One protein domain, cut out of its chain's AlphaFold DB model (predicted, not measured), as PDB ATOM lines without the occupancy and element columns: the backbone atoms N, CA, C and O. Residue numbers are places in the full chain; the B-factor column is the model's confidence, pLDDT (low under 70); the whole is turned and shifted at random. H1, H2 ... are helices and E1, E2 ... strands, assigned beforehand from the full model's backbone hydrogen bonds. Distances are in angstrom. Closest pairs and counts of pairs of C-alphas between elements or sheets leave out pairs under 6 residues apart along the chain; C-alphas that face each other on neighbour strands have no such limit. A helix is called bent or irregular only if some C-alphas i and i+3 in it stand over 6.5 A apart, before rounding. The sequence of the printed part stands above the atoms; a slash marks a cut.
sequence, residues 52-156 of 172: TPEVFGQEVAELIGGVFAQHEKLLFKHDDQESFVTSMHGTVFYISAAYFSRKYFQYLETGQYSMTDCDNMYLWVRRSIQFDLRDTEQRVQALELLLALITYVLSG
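AT A GLANCE: This is residues 52 to 156 of the 172 residues of an uncharacterized protein of Helicocarpus griseus UAMH5409 (UniProt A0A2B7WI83). What is the main picture? A long, narrow hairpin, E1 and E2, makes a ribbon-like sheet with the short E3 beside E2; H1 crosses one face of this sheet slantwise, and H4 runs along the opposite face. The small helices H2 and H3 lie beyond one end of the ribbon, and residues 72 to 77, of which 72 and 73 belong to H1, stand free. What is it made of? The printed part has 105 residues with four named helices and three named strands, in the order H1, E1, E2, H2, H3, E3, H4; the sheet, E1 - E2 - E3, is antiparallel, and the class is mixed, helices and strands. How large is it? It is only just loose, close to compact, with a radius of gyration of the C-alphas of 15.8 A, and it spans 49 by 32 by 22 A, only just elongated.

IN THESE COORDINATES: Where are the strands? E1 is residues 81 to 89 and E2 residues 92 to 100, each 26.5 A long; E3 is residues 125 to 127. Where are the helices? H1, residues 53 to 73, is 30.0 A long and begins at C-alpha 53 (-20.722, -27.398, 15.579). H2 is residues 102 to 110, and H3, residues 115 to 120, is irregular, with C-alphas 116 and 119 8.1 A apart. H4, residues 136 to 154, is 27.1 A long and ends at C-alpha 154 (-15.033, -31.922, 46.459).

HOW THE PARTS SIT: How do the strands pair? In the hairpin E1 and E2, at 164 degrees, N 85 and O 96 are 2.8 A apart; between E2 and E3, at 156 degrees, N 97 and O 126 are 2.8 A apart. What is on the faces? H1 is on the sheet at a height of 8.1 A, slantwise at 45 degrees to E1 on the local plane; its closest C-alphas to E1 are those of Leu 63 and Ser 83, 5.4 A. H4, on the opposite face at a height of 10.3 A, runs along E2 at 20 degrees on the local plane; their closest C-alphas are those of Phe 93 and Ala 142, 7.3 A. Where are the small helices? H2 only grazes the sheet and is close to but not clearly touching H3, with the C-alphas of Tyr 104 and Asn 120 closest, 7.6 A; H3 is not on the sheet. Are the helix backbones well formed? In H1, H2 and H4 every O i to N i+4 pair is within hydrogen-bond range; in H3 0 of 2 are, and 1 of 3 O i to N i+3 pairs.

THE WHOLE: How far does it reach? The two C-alphas farthest apart, those of Thr 116 and Thr 136, are 50.1 A apart. Is anything cut or uncertain? The printed part has no cut and no long link; pLDDT is under 70 at residues 73 to 77 and 113 to 120.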
ATOM      1  N   THR A  52     -19.298 -23.208  16.957       76.62
ATOM      2  CA  THR A  52     -18.871 -24.014  15.819       76.62
ATOM      3  C   THR A  52     -19.295 -25.453  16.118       76.62
ATOM      4  O   THR A  52     -18.811 -26.005  17.111       76.62
ATOM      5  N   PRO A  53     -20.210 -26.050  15.329       76.50
ATOM      6  CA  PRO A  53     -20.722 -27.398  15.579       76.50
ATOM      7  C   PRO A  53     -19.621 -28.452  15.711       76.50
ATOM      8  O   PRO A  53     -19.741 -29.361  16.522       76.50
ATOM      9  N   GLU A  54     -18.528 -28.307  14.966       77.94
ATOM     10  CA  GLU A  54     -17.389 -29.222  14.992       77.94
ATOM     11  C   GLU A  54     -16.653 -29.182  16.338       77.94
ATOM     12  O   GLU A  54     -16.355 -30.225  16.914       77.94
ATOM     13  N   VAL A  55     -16.408 -27.980  16.872       79.19
ATOM     14  CA  VAL A  55     -15.780 -27.790  18.192       79.19
ATOM     15  C   VAL A  55     -16.705 -28.303  19.288       79.19
ATOM     16  O   VAL A  55     -16.275 -29.035  20.173       79.19
ATOM     17  N   PHE A  56     -17.996 -27.990  19.194       83.88
ATOM     18  CA  PHE A  56     -18.982 -28.497  20.142       83.88
ATOM     19  C   PHE A  56     -19.097 -30.029  20.094       83.88
ATOM     20  O   PHE A  56     -19.198 -30.672  21.133       83.88
ATOM     21  N   GLY A  57     -19.009 -30.640  18.910       81.88
ATOM     22  CA  GLY A  57     -18.952 -32.093  18.759       81.88
ATOM     23  C   GLY A  57     -17.735 -32.714  19.452       81.88
ATOM     24  O   GLY A  57     -17.871 -33.757  20.088       81.88
ATOM     25  N   GLN A  58     -16.570 -32.055  19.394       84.19
ATOM     26  CA  GLN A  58     -15.378 -32.479  20.141       84.19
ATOM     27  C   GLN A  58     -15.602 -32.390  21.655       84.19
ATOM     28  O   GLN A  58     -15.312 -33.350  22.361       84.19
ATOM     29  N   GLU A  59     -16.180 -31.290  22.146       85.56
ATOM     30  CA  GLU A  59     -16.510 -31.132  23.570       85.56
ATOM     31  C   GLU A  59     -17.481 -32.217  24.054       85.56
ATOM     32  O   GLU A  59     -17.274 -32.813  25.106       85.56
ATOM     33  N   VAL A  60     -18.523 -32.518  23.271       87.94
ATOM     34  CA  VAL A  60     -19.474 -33.598  23.578       87.94
ATOM     35  C   VAL A  60     -18.766 -34.954  23.616       87.94
ATOM     36  O   VAL A  60     -19.016 -35.746  24.523       87.94
ATOM     37  N   ALA A  61     -17.868 -35.223  22.663       85.62
ATOM     38  CA  ALA A  61     -17.099 -36.463  22.634       85.62
ATOM     39  C   ALA A  61     -16.174 -36.596  23.856       85.62
ATOM     40  O   ALA A  61     -16.088 -37.678  24.435       85.62
ATOM     41  N   GLU A  62     -15.529 -35.510  24.288       86.88
ATOM     42  CA  GLU A  62     -14.714 -35.489  25.508       86.88
ATOM     43  C   GLU A  62     -15.561 -35.701  26.769       86.88
ATOM     44  O   GLU A  62     -15.183 -36.495  27.631       86.88
ATOM     45  N   LEU A  63     -16.736 -35.067  26.852       89.19
ATOM     46  CA  LEU A  63     -17.676 -35.268  27.956       89.19
ATOM     47  C   LEU A  63     -18.090 -36.739  28.069       89.19
ATOM     48  O   LEU A  63     -17.987 -37.305  29.156       89.19
ATOM     49  N   ILE A  64     -18.505 -37.355  26.954       88.12
ATOM     50  CA  ILE A  64     -18.875 -38.777  26.880       88.12
ATOM     51  C   ILE A  64     -17.681 -39.662  27.260       88.12
ATOM     52  O   ILE A  64     -17.807 -40.531  28.122       88.12
ATOM     53  N   GLY A  65     -16.512 -39.424  26.661       83.94
ATOM     54  CA  GLY A  65     -15.297 -40.191  26.936       83.94
ATOM     55  C   GLY A  65     -14.878 -40.132  28.407       83.94
ATOM     56  O   GLY A  65     -14.462 -41.145  28.967       83.94
ATOM     57  N   GLY A  66     -15.047 -38.979  29.060       83.44
ATOM     58  CA  GLY A  66     -14.790 -38.806  30.490       83.44
ATOM     59  C   GLY A  66     -15.676 -39.689  31.373       83.44
ATOM     60  O   GLY A  66     -15.176 -40.306  32.313       83.44
ATOM     61  N   VAL A  67     -16.965 -39.809  31.040       84.81
ATOM     62  CA  VAL A  67     -17.913 -40.682  31.754       84.81
ATOM     63  C   VAL A  67     -17.532 -42.150  31.581       84.81
ATOM     64  O   VAL A  67     -17.434 -42.869  32.571       84.81
ATOM     65  N   PHE A  68     -17.233 -42.596  30.356       82.94
ATOM     66  CA  PHE A  68     -16.766 -43.969  30.119       82.94
ATOM     67  C   PHE A  68     -15.475 -44.271  30.884       82.94
ATOM     68  O   PHE A  68     -15.391 -45.278  31.585       82.94
ATOM     69  N   ALA A  69     -14.498 -43.362  30.841       80.44
ATOM     70  CA  ALA A  69     -13.239 -43.530  31.560       80.44
ATOM     71  C   ALA A  69     -13.440 -43.639  33.081       80.44
ATOM     72  O   ALA A  69     -12.752 -44.426  33.733       80.44
ATOM     73  N   GLN A  70     -14.375 -42.874  33.651       76.69
ATOM     74  CA  GLN A  70     -14.749 -42.979  35.062       76.69
ATOM     75  C   GLN A  70     -15.489 -44.286  35.358       76.69
ATOM     76  O   GLN A  70     -15.185 -44.954  36.344       76.69
ATOM     77  N   HIS A  71     -16.447 -44.660  34.513       76.94
ATOM     78  CA  HIS A  71     -17.277 -45.843  34.697       76.94
ATOM     79  C   HIS A  71     -16.476 -47.151  34.595       76.94
ATOM     80  O   HIS A  71     -16.741 -48.095  35.339       76.94
ATOM     81  N   GLU A  72     -15.491 -47.232  33.704       74.94
ATOM     82  CA  GLU A  72     -14.649 -48.423  33.550       74.94
ATOM     83  C   GLU A  72     -13.629 -48.578  34.683       74.94
ATOM     84  O   GLU A  72     -13.353 -49.694  35.120       74.94
ATOM     85  N   LYS A  73     -13.055 -47.466  35.157       69.44
ATOM     86  CA  LYS A  73     -11.873 -47.497  36.035       69.44
ATOM     87  C   LYS A  73     -12.193 -47.423  37.524       69.44
ATOM     88  O   LYS A  73     -11.316 -47.730  38.330       69.44
ATOM     89  N   LEU A  74     -13.396 -46.993  37.908       68.50
ATOM     90  CA  LEU A  74     -13.721 -46.694  39.305       68.50
ATOM     91  C   LEU A  74     -14.674 -47.723  39.917       68.50
ATOM     92  O   LEU A  74     -15.664 -48.139  39.318       68.50
ATOM     93  N   LEU A  75     -14.331 -48.139  41.140       62.44
ATOM     94  CA  LEU A  75     -15.032 -49.175  41.908       62.44
ATOM     95  C   LEU A  75     -16.420 -48.720  42.369       62.44
ATOM     96  O   LEU A  75     -17.354 -49.518  42.406       62.44
ATOM     97  N   PHE A  76     -16.548 -47.440  42.713       63.88
ATOM     98  CA  PHE A  76     -17.810 -46.830  43.109       63.88
ATOM     99  C   PHE A  76     -18.379 -46.074  41.921       63.88
ATOM    100  O   PHE A  76     -17.718 -45.200  41.360       63.88
ATOM    101  N   LYS A  77     -19.595 -46.455  41.538       69.75
ATOM    102  CA  LYS A  77     -20.276 -45.938  40.359       69.75
ATOM    103  C   LYS A  77     -21.565 -45.277  40.802       69.75
ATOM    104  O   LYS A  77     -22.421 -45.934  41.394       69.75
ATOM    105  N   HIS A  78     -21.709 -43.994  40.507       72.75
ATOM    106  CA  HIS A  78     -23.020 -43.369  40.551       72.75
ATOM    107  C   HIS A  78     -23.885 -43.867  39.384       72.75
ATOM    108  O   HIS A  78     -23.388 -44.055  38.269       72.75
ATOM    109  N   ASP A  79     -25.174 -44.074  39.667       79.12
ATOM    110  CA  ASP A  79     -26.182 -44.466  38.673       79.12
ATOM    111  C   ASP A  79     -26.347 -43.400  37.582       79.12
ATOM    112  O   ASP A  79     -26.437 -43.727  36.401       79.12
ATOM    113  N   ASP A  80     -26.354 -42.129  37.983       86.81
ATOM    114  CA  ASP A  80     -26.286 -40.979  37.085       86.81
ATOM    115  C   ASP A  80     -24.909 -40.326  37.229       86.81
ATOM    116  O   ASP A  80     -24.359 -40.330  38.332       86.81
ATOM    117  N   GLN A  81     -24.373 -39.732  36.164       87.88
ATOM    118  CA  GLN A  81     -23.030 -39.147  36.170       87.88
ATOM    119  C   GLN A  81     -23.000 -37.712  35.648       87.88
ATOM    120  O   GLN A  81     -23.798 -37.321  34.804       87.88
ATOM    121  N   GLU A  82     -22.053 -36.921  36.133       90.06
ATOM    122  CA  GLU A  82     -21.730 -35.599  35.604       90.06
ATOM    123  C   GLU A  82     -20.337 -35.617  34.977       90.06
ATOM    124  O   GLU A  82     -19.421 -36.273  35.470       90.06
ATOM    125  N   SER A  83     -20.172 -34.878  33.883       90.00
ATOM    126  CA  SER A  83     -18.881 -34.692  33.224       90.00
ATOM    127  C   SER A  83     -18.656 -33.221  32.934       90.00
ATOM    128  O   SER A  83     -19.600 -32.481  32.640       90.00
ATOM    129  N   PHE A  84     -17.395 -32.811  33.015       90.56
ATOM    130  CA  PHE A  84     -16.957 -31.436  32.828       90.56
ATOM    131  C   PHE A  84     -15.752 -31.420  31.896       90.56
ATOM    132  O   PHE A  84     -14.822 -32.205  32.067       90.56
ATOM    133  N   VAL A  85     -15.752 -30.495  30.943       90.88
ATOM    134  CA  VAL A  85     -14.632 -30.227  30.040       90.88
ATOM    135  C   VAL A  85     -14.251 -28.765  30.192       90.88
ATOM    136  O   VAL A  85     -15.065 -27.867  29.973       90.88
ATOM    137  N   THR A  86     -13.010 -28.517  30.593       90.06
ATOM    138  CA  THR A  86     -12.428 -27.174  30.607       90.06
ATOM    139  C   THR A  86     -11.804 -26.896  29.248       90.06
ATOM    140  O   THR A  86     -10.813 -27.527  28.881       90.06
ATOM    141  N   SER A  87     -12.358 -25.934  28.522       87.06
ATOM    142  CA  SER A  87     -11.921 -25.581  27.176       87.06
ATOM    143  C   SER A  87     -11.104 -24.298  27.192       87.06
ATOM    144  O   SER A  87     -11.468 -23.309  27.833       87.06
ATOM    145  N   MET A  88     -10.000 -24.302  26.447       84.75
ATOM    146  CA  MET A  88      -9.169 -23.122  26.243       84.75
ATOM    147  C   MET A  88      -8.762 -23.006  24.777       84.75
ATOM    148  O   MET A  88      -8.284 -23.965  24.174       84.75
ATOM    149  N   HIS A  89      -8.928 -21.813  24.211       80.56
ATOM    150  CA  HIS A  89      -8.488 -21.489  22.861       80.56
ATOM    151  C   HIS A  89      -7.836 -20.119  22.805       80.56
ATOM    152  O   HIS A  89      -8.495 -19.089  22.961       80.56
ATOM    153  N   GLY A  90      -6.524 -20.100  22.576       81.81
ATOM    154  CA  GLY A  90      -5.753 -18.871  22.711       81.81
ATOM    155  C   GLY A  90      -5.924 -18.310  24.123       81.81
ATOM    156  O   GLY A  90      -5.464 -18.916  25.085       81.81
ATOM    157  N   THR A  91      -6.609 -17.173  24.241       82.69
ATOM    158  CA  THR A  91      -6.904 -16.520  25.525       82.69
ATOM    159  C   THR A  91      -8.351 -16.681  25.974       82.69
ATOM    160  O   THR A  91      -8.713 -16.118  26.996       82.69
ATOM    161  N   VAL A  92      -9.187 -17.415  25.239       84.56
ATOM    162  CA  VAL A  92     -10.588 -17.641  25.606       84.56
ATOM    163  C   VAL A  92     -10.702 -18.918  26.432       84.56
ATOM    164  O   VAL A  92     -10.217 -19.968  26.013       84.56
ATOM    165  N   PHE A  93     -11.354 -18.826  27.586       87.38
ATOM    166  CA  PHE A  93     -11.609 -19.927  28.511       87.38
ATOM    167  C   PHE A  93     -13.110 -20.095  28.760       87.38
ATOM    168  O   PHE A  93     -13.829 -19.107  28.887       87.38
ATOM    169  N   TYR A  94     -13.586 -21.334  28.848       90.38
ATOM    170  CA  TYR A  94     -14.949 -21.668  29.269       90.38
ATOM    171  C   TYR A  94     -15.022 -23.126  29.732       90.38
ATOM    172  O   TYR A  94     -14.099 -23.912  29.515       90.38
ATOM    173  N   ILE A  95     -16.127 -23.495  30.377       91.06
ATOM    174  CA  ILE A  95     -16.374 -24.858  30.849       91.06
ATOM    175  C   ILE A  95     -17.659 -25.380  30.214       91.06
ATOM    176  O   ILE A  95     -18.697 -24.718  30.277       91.06
ATOM    177  N   SER A  96     -17.585 -26.579  29.647       92.31
ATOM    178  CA  SER A  96     -18.735 -27.355  29.189       92.31
ATOM    179  C   SER A  96     -19.068 -28.421  30.235       92.31
ATOM    180  O   SER A  96     -18.173 -29.045  30.799       92.31
ATOM    181  N   ALA A  97     -20.350 -28.622  30.519       92.19
ATOM    182  CA  ALA A  97     -20.830 -29.567  31.519       92.19
ATOM    183  C   ALA A  97     -22.043 -30.334  30.998       92.19
ATOM    184  O   ALA A  97     -22.910 -29.760  30.335       92.19
ATOM    185  N   ALA A  98     -22.125 -31.619  31.328       91.81
ATOM    186  CA  ALA A  98     -23.252 -32.458  30.954       91.81
ATOM    187  C   ALA A  98     -23.627 -33.433  32.070       91.81
ATOM    188  O   ALA A  98     -22.764 -33.957  32.775       91.81
ATOM    189  N   TYR A  99     -24.933 -33.671  32.191       90.50
ATOM    190  CA  TYR A  99     -25.514 -34.649  33.100       90.50
ATOM    191  C   TYR A  99     -25.989 -35.864  32.306       90.50
ATOM    192  O   TYR A  99     -26.800 -35.747  31.386       90.50
ATOM    193  N   PHE A 100     -25.505 -37.032  32.697       88.94
ATOM    194  CA  PHE A 100     -25.781 -38.326  32.101       88.94
ATOM    195  C   PHE A 100     -26.711 -39.084  33.032       88.94
ATOM    196  O   PHE A 100     -26.295 -39.603  34.067       88.94
ATOM    197  N   SER A 101     -27.990 -39.147  32.667       87.62
ATOM    198  CA  SER A 101     -28.914 -40.032  33.368       87.62
ATOM    199  C   SER A 101     -28.513 -41.490  33.147       87.62
ATOM    200  O   SER A 101     -27.973 -41.836  32.095       87.62
ATOM    201  N   ARG A 102     -28.856 -42.370  34.085       84.88
ATOM    202  CA  ARG A 102     -28.643 -43.816  33.981       84.88
ATOM    203  C   ARG A 102     -29.181 -44.381  32.670       84.88
ATOM    204  O   ARG A 102     -28.523 -45.192  32.027       84.88
ATOM    205  N   LYS A 103     -30.372 -43.930  32.260       84.25
ATOM    206  CA  LYS A 103     -31.007 -44.337  30.997       84.25
ATOM    207  C   LYS A 103     -30.185 -43.904  29.786       84.25
ATOM    208  O   LYS A 103     -29.980 -44.703  28.879       84.25
ATOM    209  N   TYR A 104     -29.712 -42.657  29.777       84.94
ATOM    210  CA  TYR A 104     -28.888 -42.146  28.685       84.94
ATOM    211  C   TYR A 104     -27.527 -42.848  28.637       84.94
ATOM    212  O   TYR A 104     -27.050 -43.210  27.568       84.94
ATOM    213  N   PHE A 105     -26.926 -43.113  29.795       82.38
ATOM    214  CA  PHE A 105     -25.670 -43.844  29.872       82.38
ATOM    215  C   PHE A 105     -25.812 -45.293  29.376       82.38
ATOM    216  O   PHE A 105     -25.046 -45.724  28.521       82.38
ATOM    217  N   GLN A 106     -26.858 -46.008  29.799       82.94
ATOM    218  CA  GLN A 106     -27.156 -47.356  29.300       82.94
ATOM    219  C   GLN A 106     -27.403 -47.373  27.783       82.94
ATOM    220  O   GLN A 106     -27.018 -48.320  27.092       82.94
ATOM    221  N   TYR A 107     -28.032 -46.325  27.250       84.31
ATOM    222  CA  TYR A 107     -28.182 -46.155  25.809       84.31
ATOM    223  C   TYR A 107     -26.823 -46.033  25.108       84.31
ATOM    224  O   TYR A 107     -26.609 -46.708  24.103       84.31
ATOM    225  N   LEU A 108     -25.892 -45.242  25.652       83.50
ATOM    226  CA  LEU A 108     -24.538 -45.127  25.102       83.50
ATOM    227  C   LEU A 108     -23.776 -46.462  25.128       83.50
ATOM    228  O   LEU A 108     -23.043 -46.749  24.187       83.50
ATOM    229  N   GLU A 109     -23.950 -47.280  26.167       82.38
ATOM    230  CA  GLU A 109     -23.284 -48.587  26.285       82.38
ATOM    231  C   GLU A 109     -23.855 -49.644  25.331       82.38
ATOM    232  O   GLU A 109     -23.118 -50.439  24.751       82.38
ATOM    233  N   THR A 110     -25.182 -49.691  25.194       82.50
ATOM    234  CA  THR A 110     -25.873 -50.799  24.509       82.50
ATOM    235  C   THR A 110     -26.308 -50.467  23.086       82.50
ATOM    236  O   THR A 110     -26.641 -51.370  22.319       82.50
ATOM    237  N   GLY A 111     -26.376 -49.179  22.738       78.56
ATOM    238  CA  GLY A 111     -26.985 -48.685  21.502       78.56
ATOM    239  C   GLY A 111     -28.499 -48.915  21.415       78.56
ATOM    240  O   GLY A 111     -29.107 -48.596  20.391       78.56
ATOM    241  N   GLN A 112     -29.129 -49.467  22.457       75.56
ATOM    242  CA  GLN A 112     -30.555 -49.774  22.475       75.56
ATOM    243  C   GLN A 112     -31.343 -48.650  23.142       75.56
ATOM    244  O   GLN A 112     -31.033 -48.232  24.257       75.56
ATOM    245  N   TYR A 113     -32.401 -48.190  22.479       69.62
ATOM    246  CA  TYR A 113     -33.345 -47.232  23.041       69.62
ATOM    247  C   TYR A 113     -34.782 -47.705  22.817       69.62
ATOM    248  O   TYR A 113     -35.097 -48.329  21.801       69.62
ATOM    249  N   SER A 114     -35.664 -47.406  23.771       67.12
ATOM    250  CA  SER A 114     -37.101 -47.603  23.591       67.12
ATOM    251  C   SER A 114     -37.712 -46.358  22.957       67.12
ATOM    252  O   SER A 114     -37.501 -45.249  23.448       67.12
ATOM    253  N   MET A 115     -38.533 -46.530  21.917       60.44
ATOM    254  CA  MET A 115     -39.304 -45.434  21.302       60.44
ATOM    255  C   MET A 115     -40.224 -44.720  22.307       60.44
ATOM    256  O   MET A 115     -40.564 -43.558  22.114       60.44
ATOM    257  N   THR A 116     -40.597 -45.382  23.408       66.25
ATOM    258  CA  THR A 116     -41.397 -44.785  24.490       66.25
ATOM    259  C   THR A 116     -40.623 -43.800  25.371       66.25
ATOM    260  O   THR A 116     -41.248 -43.060  26.123       66.25
ATOM    261  N   ASP A 117     -39.287 -43.781  25.306       63.03
ATOM    262  CA  ASP A 117     -38.409 -42.930  26.125       63.03
ATOM    263  C   ASP A 117     -37.694 -41.840  25.297       63.03
ATOM    264  O   ASP A 117     -36.766 -41.202  25.796       63.03
ATOM    265  N   CYS A 118     -38.110 -41.610  24.042       59.00
ATOM    266  CA  CYS A 118     -37.433 -40.701  23.105       59.00
ATOM    267  C   CYS A 118     -37.200 -39.287  23.664       59.00
ATOM    268  O   CYS A 118     -36.135 -38.717  23.441       59.00
ATOM    269  N   ASP A 119     -38.134 -38.752  24.454       59.47
ATOM    270  CA  ASP A 119     -38.011 -37.405  25.030       59.47
ATOM    271  C   ASP A 119     -36.955 -37.305  26.151       59.47
ATOM    272  O   ASP A 119     -36.500 -36.211  26.482       59.47
ATOM    273  N   ASN A 120     -36.517 -38.440  26.709       61.22
ATOM    274  CA  ASN A 120     -35.492 -38.520  27.757       61.22
ATOM    275  C   ASN A 120     -34.111 -38.950  27.223       61.22
ATOM    276  O   ASN A 120     -33.185 -39.152  28.009       61.22
ATOM    277  N   MET A 121     -33.968 -39.099  25.902       70.31
ATOM    278  CA  MET A 121     -32.738 -39.548  25.231       70.31
ATOM    279  C   MET A 121     -31.853 -38.380  24.762       70.31
ATOM    280  O   MET A 121     -30.976 -38.555  23.921       70.31
ATOM    281  N   TYR A 122     -32.066 -37.179  25.302       77.38
ATOM    282  CA  TYR A 122     -31.259 -36.004  24.988       77.38
ATOM    283  C   TYR A 122     -30.146 -35.797  26.006       77.38
ATOM    284  O   TYR A 122     -30.403 -35.695  27.207       77.38
ATOM    285  N   LEU A 123     -28.917 -35.633  25.512       84.94
ATOM    286  CA  LEU A 123     -27.834 -35.085  26.317       84.94
ATOM    287  C   LEU A 123     -27.878 -33.566  26.267       84.94
ATOM    288  O   LEU A 123     -27.610 -32.953  25.234       84.94
ATOM    289  N   TRP A 124     -28.181 -32.964  27.409       87.00
ATOM    290  CA  TRP A 124     -28.120 -31.522  27.573       87.00
ATOM    291  C   TRP A 124     -26.709 -31.123  27.987       87.00
ATOM    292  O   TRP A 124     -26.297 -31.366  29.123       87.00
ATOM    293  N   VAL A 125     -25.984 -30.484  27.070       86.88
ATOM    294  CA  VAL A 125     -24.682 -29.879  27.364       86.88
ATOM    295  C   VAL A 125     -24.864 -28.389  27.599       86.88
ATOM    296  O   VAL A 125     -25.474 -27.685  26.796       86.88
ATOM    297  N   ARG A 126     -24.339 -27.908  28.722       88.38
ATOM    298  CA  ARG A 126     -24.329 -26.494  29.097       88.38
ATOM    299  C   ARG A 126     -22.913 -25.966  28.973       88.38
ATOM    300  O   ARG A 126     -21.981 -26.648  29.385       88.38
ATOM    301  N   ARG A 127     -22.760 -24.745  28.470       88.75
ATOM    302  CA  ARG A 127     -21.478 -24.038  28.458       88.75
ATOM    303  C   ARG A 127     -21.577 -22.790  29.311       88.75
ATOM    304  O   ARG A 127     -22.606 -22.111  29.307       88.75
ATOM    305  N   SER A 128     -20.524 -22.501  30.064       88.94
ATOM    306  CA  SER A 128     -20.388 -21.195  30.696       88.94
ATOM    307  C   SER A 128     -20.261 -20.109  29.630       88.94
ATOM    308  O   SER A 128     -19.913 -20.380  28.479       88.94
ATOM    309  N   ILE A 129     -20.438 -18.854  30.037       88.50
ATOM    310  CA  ILE A 129     -19.903 -17.737  29.259       88.50
ATOM    311  C   ILE A 129     -18.405 -17.932  28.973       88.50
ATOM    312  O   ILE A 129     -17.693 -18.630  29.704       88.50
ATOM    313  N   GLN A 130     -17.945 -17.297  27.900       89.50
ATOM    314  CA  GLN A 130     -16.535 -17.234  27.537       89.50
ATOM    315  C   GLN A 130     -15.843 -16.113  28.310       89.50
ATOM    316  O   GLN A 130     -16.319 -14.978  28.307       89.50
ATOM    317  N   PHE A 131     -14.703 -16.434  28.912       87.25
ATOM    318  CA  PHE A 131     -13.827 -15.495  29.598       87.25
ATOM    319  C   PHE A 131     -12.606 -15.213  28.731       87.25
ATOM    320  O   PHE A 131     -11.884 -16.135  28.349       87.25
ATOM    321  N   ASP A 132     -12.351 -13.946  28.430       87.62
ATOM    322  CA  ASP A 132     -11.122 -13.522  27.774       87.62
ATOM    323  C   ASP A 132     -10.036 -13.242  28.813       87.62
ATOM    324  O   ASP A 132     -10.046 -12.231  29.509       87.62
ATOM    325  N   LEU A 133      -9.046 -14.124  28.885       86.94
ATOM    326  CA  LEU A 133      -7.966 -14.078  29.866       86.94
ATOM    327  C   LEU A 133      -6.965 -12.927  29.652       86.94
ATOM    328  O   LEU A 133      -6.012 -12.779  30.423       86.94
ATOM    329  N   ARG A 134      -7.140 -12.098  28.618       85.81
ATOM    330  CA  ARG A 134      -6.408 -10.824  28.489       85.81
ATOM    331  C   ARG A 134      -6.988  -9.746  29.396       85.81
ATOM    332  O   ARG A 134      -6.253  -8.863  29.833       85.81
ATOM    333  N   ASP A 135      -8.280  -9.839  29.689       87.00
ATOM    334  CA  ASP A 135      -8.986  -8.956  30.602       87.00
ATOM    335  C   ASP A 135      -8.751  -9.415  32.050       87.00
ATOM    336  O   ASP A 135      -8.924 -10.582  32.407       87.00
ATOM    337  N   THR A 136      -8.309  -8.490  32.903       93.44
ATOM    338  CA  THR A 136      -7.978  -8.808  34.297       93.44
ATOM    339  C   THR A 136      -9.205  -9.193  35.111       93.44
ATOM    340  O   THR A 136      -9.104 -10.095  35.937       93.44
ATOM    341  N   GLU A 137     -10.347  -8.559  34.868       93.50
ATOM    342  CA  GLU A 137     -11.587  -8.863  35.576       93.50
ATOM    343  C   GLU A 137     -12.101 -10.248  35.171       93.50
ATOM    344  O   GLU A 137     -12.402 -11.083  36.024       93.50
ATOM    345  N   GLN A 138     -12.088 -10.550  33.871       91.25
ATOM    346  CA  GLN A 138     -12.519 -11.859  33.372       91.25
ATOM    347  C   GLN A 138     -11.575 -12.990  33.797       91.25
ATOM    348  O   GLN A 138     -12.036 -14.109  34.019       91.25
ATOM    349  N   ARG A 139     -10.274 -12.724  33.988       92.38
ATOM    350  CA  ARG A 139      -9.354 -13.691  34.617       92.38
ATOM    351  C   ARG A 139      -9.760 -14.040  36.043       92.38
ATOM    352  O   ARG A 139      -9.699 -15.212  36.408       92.38
ATOM    353  N   VAL A 140     -10.139 -13.041  36.842       92.94
ATOM    354  CA  VAL A 140     -10.598 -13.267  38.219       92.94
ATOM    355  C   VAL A 140     -11.866 -14.119  38.203       92.94
ATOM    356  O   VAL A 140     -11.903 -15.147  38.870       92.94
ATOM    357  N   GLN A 141     -12.838 -13.783  37.353       92.50
ATOM    358  CA  GLN A 141     -14.081 -14.552  37.220       92.50
ATOM    359  C   GLN A 141     -13.846 -15.991  36.718       92.50
ATOM    360  O   GLN A 141     -14.461 -16.932  37.215       92.50
ATOM    361  N   ALA A 142     -12.927 -16.193  35.767       90.25
ATOM    362  CA  ALA A 142     -12.549 -17.525  35.292       90.25
ATOM    363  C   ALA A 142     -11.930 -18.378  36.412       90.25
ATOM    364  O   ALA A 142     -12.241 -19.565  36.538       90.25
ATOM    365  N   LEU A 143     -11.079 -17.772  37.249       91.56
ATOM    366  CA  LEU A 143     -10.494 -18.436  38.412       91.56
ATOM    367  C   LEU A 143     -11.558 -18.767  39.466       91.56
ATOM    368  O   LEU A 143     -11.563 -19.877  39.993       91.56
ATOM    369  N   GLU A 144     -12.475 -17.844  39.746       92.44
ATOM    370  CA  GLU A 144     -13.604 -18.078  40.653       92.44
ATOM    371  C   GLU A 144     -14.490 -19.229  40.166       92.44
ATOM    372  O   GLU A 144     -14.848 -20.097  40.961       92.44
ATOM    373  N   LEU A 145     -14.780 -19.298  38.862       91.38
ATOM    374  CA  LEU A 145     -15.539 -20.400  38.272       91.38
ATOM    375  C   LEU A 145     -14.817 -21.746  38.436       91.38
ATOM    376  O   LEU A 145     -15.445 -22.739  38.804       91.38
ATOM    377  N   LEU A 146     -13.503 -21.789  38.196       90.00
ATOM    378  CA  LEU A 146     -12.696 -22.995  38.397       90.00
ATOM    379  C   LEU A 146     -12.682 -23.435  39.864       90.00
ATOM    380  O   LEU A 146     -12.881 -24.614  40.155       90.00
ATOM    381  N   LEU A 147     -12.493 -22.499  40.796       88.75
ATOM    382  CA  LEU A 147     -12.529 -22.786  42.230       88.75
ATOM    383  C   LEU A 147     -13.914 -23.265  42.677       88.75
ATOM    384  O   LEU A 147     -14.007 -24.195  43.481       88.75
ATOM    385  N   ALA A 148     -14.984 -22.682  42.136       89.69
ATOM    386  CA  ALA A 148     -16.349 -23.121  42.392       89.69
ATOM    387  C   ALA A 148     -16.585 -24.549  41.879       89.69
ATOM    388  O   ALA A 148     -17.155 -25.360  42.606       89.69
ATOM    389  N   LEU A 149     -16.092 -24.888  40.682       89.06
ATOM    390  CA  LEU A 149     -16.177 -26.247  40.141       89.06
ATOM    391  C   LEU A 149     -15.408 -27.252  41.008       89.06
ATOM    392  O   LEU A 149     -15.954 -28.295  41.360       89.06
ATOM    393  N   ILE A 150     -14.173 -26.931  41.402       87.00
ATOM    394  CA  ILE A 150     -13.378 -27.787  42.297       87.00
ATOM    395  C   ILE A 150     -14.118 -27.990  43.622       87.00
ATOM    396  O   ILE A 150     -14.263 -29.117  44.085       87.00
ATOM    397  N   THR A 151     -14.642 -26.914  44.209       85.56
ATOM    398  CA  THR A 151     -15.397 -26.976  45.468       85.56
ATOM    399  C   THR A 151     -16.663 -27.820  45.321       85.56
ATOM    400  O   THR A 151     -16.980 -28.613  46.205       85.56
ATOM    401  N   TYR A 152     -17.371 -27.699  44.195       87.06
ATOM    402  CA  TYR A 152     -18.549 -28.506  43.889       87.06
ATOM    403  C   TYR A 152     -18.208 -29.999  43.809       87.06
ATOM    404  O   TYR A 152     -18.862 -30.803  44.473       87.06
ATOM    405  N   VAL A 153     -17.145 -30.360  43.085       85.50
ATOM    406  CA  VAL A 153     -16.673 -31.750  42.985       85.50
ATOM    407  C   VAL A 153     -16.269 -32.287  44.359       85.50
ATOM    408  O   VAL A 153     -16.729 -33.348  44.768       85.50
ATOM    409  N   LEU A 154     -15.486 -31.521  45.123       81.25
ATOM    410  CA  LEU A 154     -15.033 -31.922  46.459       81.25
ATOM    411  C   LEU A 154     -16.164 -32.006  47.493       81.25
ATOM    412  O   LEU A 154     -16.017 -32.700  48.496       81.25
ATOM    413  N   SER A 155     -17.295 -31.332  47.268       82.94
ATOM    414  CA  SER A 155     -18.447 -31.394  48.176       82.94
ATOM    415  C   SER A 155     -19.155 -32.754  48.187       82.94
ATOM    416  O   SER A 155     -19.992 -32.989  49.055       82.94
ATOM    417  N   GLY A 156     -18.868 -33.627  47.213       80.00
ATOM    418  CA  GLY A 156     -19.552 -34.911  47.039       80.00
ATOM    419  C   GLY A 156     -20.968 -34.803  46.461       80.00
ATOM    420  O   GLY A 156     -21.617 -35.824  46.255       80.00
TER     421      GLY A 156